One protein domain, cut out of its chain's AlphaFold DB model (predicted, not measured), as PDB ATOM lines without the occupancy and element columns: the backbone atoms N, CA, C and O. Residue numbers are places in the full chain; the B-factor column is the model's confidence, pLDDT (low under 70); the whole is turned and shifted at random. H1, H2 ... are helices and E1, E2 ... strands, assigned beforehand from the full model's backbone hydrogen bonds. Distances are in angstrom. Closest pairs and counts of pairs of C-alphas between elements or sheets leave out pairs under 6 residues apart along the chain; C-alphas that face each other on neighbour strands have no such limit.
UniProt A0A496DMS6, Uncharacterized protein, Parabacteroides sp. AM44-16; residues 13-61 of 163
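This is residues 13 to 61 of the 163 residues of an uncharacterized protein of Parabacteroides sp. AM44-16 (UniProt A0A496DMS6). A two-strand antiparallel ribbon, E1 and E2, has helix H2 packed on E2, while H3, following E2 directly, ends beside short H1. The 49 printed residues hold, in order, E1, H1, H2, E2 and H3, class mixed, helices and strands. The whole is compact, radius of gyration of the C-alphas 9.7 A, spanning 28 by 19 by 17 A.

Start at E1, residues 13 to 16, antiparallel to E2, residues 46 to 50, at 146 degrees; N 15 and O 47, 2.8 A, are within hydrogen-bond range. H1, residues 22 to 25, touches H3, residues 51 to 61; their closest C-alphas, Leu 24 and Lys 61, are 6.2 A apart. From H2, residues 30 to 41, the closest C-alphas to E2 are Val 36 and Val 47, 6.3 A. Every O i to N i+4 pair is within hydrogen-bond range in H2 and H3; H1 is too short for one.

Find E1's C-alpha 13 at (326.187, 129.783, 195.413). H2 runs 16.3 A, E2 13.4 A, and H3 15.4 A to C-alpha 61 at (342.756, 136.534, 198.167).

The printed part has no cut, its links are tight, and no printed residue is under 70 in pLDDT.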
ATOM      1  N   ILE A  13     325.412 131.003 195.263       95.50
ATOM      2  CA  ILE A  13     326.187 129.783 195.413       95.50
ATOM      3  C   ILE A  13     326.092 129.301 196.855       95.50
ATOM      4  O   ILE A  13     326.193 130.090 197.801       95.50
ATOM      5  N   LYS A  14     325.902 127.990 197.019       96.31
ATOM      6  CA  LYS A  14     325.987 127.308 198.310       96.31
ATOM      7  C   LYS A  14     327.448 126.955 198.583       96.31
ATOM      8  O   LYS A  14     328.066 126.208 197.828       96.31
ATOM      9  N   VAL A  15     328.010 127.499 199.657       95.81
ATOM     10  CA  VAL A  15     329.424 127.345 200.025       95.81
ATOM     11  C   VAL A  15     329.519 126.675 201.388       95.81
ATOM     12  O   VAL A  15     328.831 127.069 202.329       95.81
ATOM     13  N   SER A  16     330.373 125.658 201.503       96.44
ATOM     14  CA  SER A  16     330.717 125.055 202.794       96.44
ATOM     15  C   SER A  16     331.504 126.043 203.652       96.44
ATOM     16  O   SER A  16     332.436 126.678 203.153       96.44
ATOM     17  N   LEU A  17     331.173 126.137 204.942       95.12
ATOM     18  CA  LEU A  17     331.876 127.021 205.875       95.12
ATOM     19  C   LEU A  17     333.377 126.708 205.965       95.12
ATOM     20  O   LEU A  17     334.178 127.628 206.088       95.12
ATOM     21  N   ASN A  18     333.786 125.453 205.761       94.44
ATOM     22  CA  ASN A  18     335.200 125.054 205.758       94.44
ATOM     23  C   ASN A  18     336.007 125.693 204.615       94.44
ATOM     24  O   ASN A  18     337.224 125.826 204.705       94.44
ATOM     25  N   ARG A  19     335.341 126.109 203.528       93.88
ATOM     26  CA  ARG A  19     335.982 126.827 202.413       93.88
ATOM     27  C   ARG A  19     336.152 128.319 202.706       93.88
ATOM     28  O   ARG A  19     336.906 128.988 202.005       93.88
ATOM     29  N   LEU A  20     335.456 128.845 203.712       94.62
ATOM     30  CA  LEU A  20     335.450 130.250 204.112       94.62
ATOM     31  C   LEU A  20     336.436 130.469 205.262       94.62
ATOM     32  O   LEU A  20     336.061 130.806 206.381       94.62
ATOM     33  N   THR A  21     337.720 130.259 204.973       94.81
ATOM     34  CA  THR A  21     338.797 130.466 205.950       94.81
ATOM     35  C   THR A  21     338.832 131.921 206.439       94.81
ATOM     36  O   THR A  21     338.411 132.817 205.699       94.81
ATOM     37  N   PRO A  22     339.401 132.210 207.625       94.06
ATOM     38  CA  PRO A  22     339.543 133.586 208.111       94.06
ATOM     39  C   PRO A  22     340.213 134.521 207.093       94.06
ATOM     40  O   PRO A  22     339.762 135.644 206.881       94.06
ATOM     41  N   ALA A  23     341.234 134.026 206.383       93.31
ATOM     42  CA  ALA A  23     341.914 134.775 205.329       93.31
ATOM     43  C   ALA A  23     340.998 135.107 204.138       93.31
ATOM     44  O   ALA A  23     341.121 136.185 203.560       93.31
ATOM     45  N   LEU A  24     340.079 134.208 203.765       95.69
ATOM     46  CA  LEU A  24     339.098 134.476 202.713       95.69
ATOM     47  C   LEU A  24     337.987 135.418 203.204       95.69
ATOM     48  O   LEU A  24     337.608 136.333 202.477       95.69
ATOM     49  N   LEU A  25     337.507 135.247 204.439       95.19
ATOM     50  CA  LEU A  25     336.500 136.122 205.055       95.19
ATOM     51  C   LEU A  25     336.992 137.566 205.210       95.19
ATOM     52  O   LEU A  25     336.217 138.503 205.027       95.19
ATOM     53  N   ALA A  26     338.291 137.766 205.443       95.06
ATOM     54  CA  ALA A  26     338.902 139.095 205.429       95.06
ATOM     55  C   ALA A  26     338.789 139.803 204.059       95.06
ATOM     56  O   ALA A  26     338.858 141.028 203.991       95.06
ATOM     57  N   GLN A  27     338.599 139.054 202.965       95.94
ATOM     58  CA  GLN A  27     338.393 139.600 201.615       95.94
ATOM     59  C   GLN A  27     336.913 139.785 201.253       95.94
ATOM     60  O   GLN A  27     336.591 140.455 200.259       95.94
ATOM     61  N   CYS A  28     336.020 139.191 202.044       94.62
ATOM     62  CA  CYS A  28     334.577 139.299 201.905       94.62
ATOM     63  C   CYS A  28     334.056 140.645 202.429       94.62
ATOM     64  O   CYS A  28     334.746 141.403 203.106       94.62
ATOM     65  N   ASN A  29     332.808 140.964 202.082       93.62
ATOM     66  CA  ASN A  29     332.108 142.108 202.662       93.62
ATOM     67  C   ASN A  29     331.402 141.714 203.972       93.62
ATOM     68  O   ASN A  29     331.169 140.533 204.236       93.62
ATOM     69  N   ALA A  30     331.006 142.716 204.760       94.38
ATOM     70  CA  ALA A  30     330.337 142.502 206.044       94.38
ATOM     71  C   ALA A  30     329.056 141.655 205.922       94.38
ATOM     72  O   ALA A  30     328.784 140.830 206.783       94.38
ATOM     73  N   SER A  31     328.303 141.791 204.822       93.81
ATOM     74  CA  SER A  31     327.086 140.998 204.596       93.81
ATOM     75  C   SER A  31     327.372 139.496 204.506       93.81
ATOM     76  O   SER A  31     326.651 138.701 205.105       93.81
ATOM     77  N   ILE A  32     328.431 139.094 203.794       94.00
ATOM     78  CA  ILE A  32     328.861 137.690 203.743       94.00
ATOM     79  C   ILE A  32     329.325 137.231 205.125       94.00
ATOM     80  O   ILE A  32     328.915 136.159 205.559       94.00
ATOM     81  N   ASN A  33     330.125 138.040 205.822       95.69
ATOM     82  CA  ASN A  33     330.649 137.683 207.143       95.69
ATOM     83  C   ASN A  33     329.518 137.464 208.160       95.69
ATOM     84  O   ASN A  33     329.538 136.465 208.873       95.69
ATOM     85  N   ASN A  34     328.489 138.315 208.152       96.06
ATOM     86  CA  ASN A  34     327.309 138.152 209.003       96.06
ATOM     87  C   ASN A  34     326.538 136.870 208.655       96.06
ATOM     88  O   ASN A  34     326.249 136.079 209.539       96.06
ATOM     89  N   LYS A  35     326.299 136.588 207.365       95.12
ATOM     90  CA  LYS A  35     325.627 135.341 206.946       95.12
ATOM     91  C   LYS A  35     326.391 134.078 207.351       95.12
ATOM     92  O   LYS A  35     325.779 133.035 207.572       95.12
ATOM     93  N   VAL A  36     327.720 134.155 207.369       95.94
ATOM     94  CA  VAL A  36     328.593 133.071 207.831       95.94
ATOM     95  C   VAL A  36     328.484 132.906 209.340       95.94
ATOM     96  O   VAL A  36     328.326 131.778 209.794       95.94
ATOM     97  N   LEU A  37     328.496 134.007 210.093       95.38
ATOM     98  CA  LEU A  37     328.291 133.991 211.537       95.38
ATOM     99  C   LEU A  37     326.922 133.405 211.903       95.38
ATOM    100  O   LEU A  37     326.865 132.483 212.708       95.38
ATOM    101  N   ASP A  38     325.845 133.847 211.250       95.81
ATOM    102  CA  ASP A  38     324.500 133.296 211.453       95.81
ATOM    103  C   ASP A  38     324.476 131.787 211.172       95.81
ATOM    104  O   ASP A  38     323.888 131.008 211.914       95.81
ATOM    105  N   ALA A  39     325.153 131.341 210.105       95.12
ATOM    106  CA  ALA A  39     325.252 129.920 209.786       95.12
ATOM    107  C   ALA A  39     325.995 129.130 210.871       95.12
ATOM    108  O   ALA A  39     325.557 128.036 211.212       95.12
ATOM    109  N   MET A  40     327.072 129.685 211.432       94.50
ATOM    110  CA  MET A  40     327.803 129.071 212.544       94.50
ATOM    111  C   MET A  40     326.939 128.974 213.806       94.50
ATOM    112  O   MET A  40     326.901 127.914 214.424       94.50
ATOM    113  N   LEU A  41     326.222 130.048 214.155       95.25
ATOM    114  CA  LEU A  41     325.335 130.100 215.325       95.25
ATOM    115  C   LEU A  41     324.164 129.117 215.208       95.25
ATOM    116  O   LEU A  41     323.810 128.462 216.184       95.25
ATOM    117  N   ASP A  42     323.623 128.952 214.002       94.06
ATOM    118  CA  ASP A  42     322.543 128.003 213.715       94.06
ATOM    119  C   ASP A  42     323.023 126.543 213.558       94.06
ATOM    120  O   ASP A  42     322.230 125.665 213.211       94.06
ATOM    121  N   GLY A  43     324.324 126.261 213.709       94.44
ATOM    122  CA  GLY A  43     324.899 124.928 213.484       94.44
ATOM    123  C   GLY A  43     324.873 124.464 212.018       94.44
ATOM    124  O   GLY A  43     325.014 123.273 211.727       94.44
ATOM    125  N   ARG A  44     324.690 125.383 211.063       94.31
ATOM    126  CA  ARG A  44     324.671 125.094 209.623       94.31
ATOM    127  C   ARG A  44     326.097 124.951 209.093       94.31
ATOM    128  O   ARG A  44     326.939 125.812 209.291       94.31
ATOM    129  N   GLN A  45     326.345 123.916 208.293       94.44
ATOM    130  CA  GLN A  45     327.660 123.692 207.664       94.44
ATOM    131  C   GLN A  45     327.858 124.446 206.338       94.44
ATOM    132  O   GLN A  45     328.945 124.423 205.753       94.44
ATOM    133  N   THR A  46     326.811 125.101 205.830       96.12
ATOM    134  CA  THR A  46     326.832 125.798 204.538       96.12
ATOM    135  C   THR A  46     326.098 127.129 204.597       96.12
ATOM    136  O   THR A  46     325.111 127.268 205.322       96.12
ATOM    137  N   VAL A  47     326.511 128.065 203.747       95.81
ATOM    138  CA  VAL A  47     325.870 129.371 203.555       95.81
ATOM    139  C   VAL A  47     325.560 129.603 202.077       95.81
ATOM    140  O   VAL A  47     326.290 129.136 201.205       95.81
ATOM    141  N   ILE A  48     324.483 130.336 201.789       95.75
ATOM    142  CA  ILE A  48     324.135 130.776 200.434       95.75
ATOM    143  C   ILE A  48     324.459 132.261 200.300       95.75
ATOM    144  O   ILE A  48     323.926 133.113 201.022       95.75
ATOM    145  N   ILE A  49     325.364 132.571 199.378       95.44
ATOM    146  CA  ILE A  49     325.883 133.921 199.141       95.44
ATOM    147  C   ILE A  49     325.890 134.239 197.649       95.44
ATOM    148  O   ILE A  49     325.802 133.347 196.812       95.44
ATOM    149  N   LYS A  50     326.004 135.525 197.304       96.25
ATOM    150  CA  LYS A  50     326.073 135.953 195.903       96.25
ATOM    151  C   LYS A  50     327.349 135.434 195.253       96.25
ATOM    152  O   LYS A  50     328.447 135.727 195.733       96.25
ATOM    153  N   LYS A  51     327.198 134.730 194.128       95.31
ATOM    154  CA  LYS A  51     328.303 134.123 193.378       95.31
ATOM    155  C   LYS A  51     329.361 135.164 193.016       95.31
ATOM    156  O   LYS A  51     330.530 134.994 193.340       95.31
ATOM    157  N   ALA A  52     328.944 136.303 192.464       96.00
ATOM    158  CA  ALA A  52     329.853 137.382 192.071       96.00
ATOM    159  C   ALA A  52     330.692 137.941 193.240       96.00
ATOM    160  O   ALA A  52     331.872 138.250 193.071       96.00
ATOM    161  N   ALA A  53     330.103 138.064 194.433       95.62
ATOM    162  CA  ALA A  53     330.809 138.575 195.606       95.62
ATOM    163  C   ALA A  53     331.824 137.557 196.151       95.62
ATOM    164  O   ALA A  53     332.927 137.947 196.536       95.62
ATOM    165  N   PHE A  54     331.477 136.268 196.125       95.12
ATOM    166  CA  PHE A  54     332.382 135.185 196.504       95.12
ATOM    167  C   PHE A  54     333.575 135.076 195.544       95.12
ATOM    168  O   PHE A  54     334.722 135.096 195.984       95.12
ATOM    169  N   GLU A  55     333.327 135.091 194.232       95.56
ATOM    170  CA  GLU A  55     334.388 135.080 193.213       95.56
ATOM    171  C   GLU A  55     335.312 136.300 193.323       95.56
ATOM    172  O   GLU A  55     336.533 136.196 193.192       95.56
ATOM    173  N   LYS A  56     334.757 137.478 193.633       96.69
ATOM    174  CA  LYS A  56     335.559 138.678 193.899       96.69
ATOM    175  C   LYS A  56     336.469 138.497 195.119       96.69
ATOM    176  O   LYS A  56     337.618 138.934 195.068       96.69
ATOM    177  N   ALA A  57     335.983 137.875 196.194       96.50
ATOM    178  CA  ALA A  57     336.788 137.597 197.383       96.50
ATOM    179  C   ALA A  57     337.917 136.596 197.084       96.50
ATOM    180  O   ALA A  57     339.056 136.839 197.480       96.50
ATOM    181  N   LEU A  58     337.638 135.540 196.310       96.50
ATOM    182  CA  LEU A  58     338.652 134.580 195.858       96.50
ATOM    183  C   LEU A  58     339.760 135.261 195.047       96.50
ATOM    184  O   LEU A  58     340.939 135.069 195.337       96.50
ATOM    185  N   ARG A  59     339.396 136.122 194.088       96.94
ATOM    186  CA  ARG A  59     340.370 136.887 193.286       96.94
ATOM    187  C   ARG A  59     341.235 137.802 194.148       96.94
ATOM    188  O   ARG A  59     342.449 137.827 193.984       96.94
ATOM    189  N   LYS A  60     340.625 138.538 195.084       96.75
ATOM    190  CA  LYS A  60     341.367 139.391 196.024       96.75
ATOM    191  C   LYS A  60     342.343 138.582 196.872       96.75
ATOM    192  O   LYS A  60     343.485 139.001 197.034       96.75
ATOM    193  N   LYS A  61     341.905 137.427 197.381       96.06
ATOM    194  CA  LYS A  61     342.756 136.534 198.167       96.06
ATOM    195  C   LYS A  61     343.945 136.047 197.340       96.06
ATOM    196  O   LYS A  61     345.066 136.167 197.809       96.06
TER     197      LYS A  61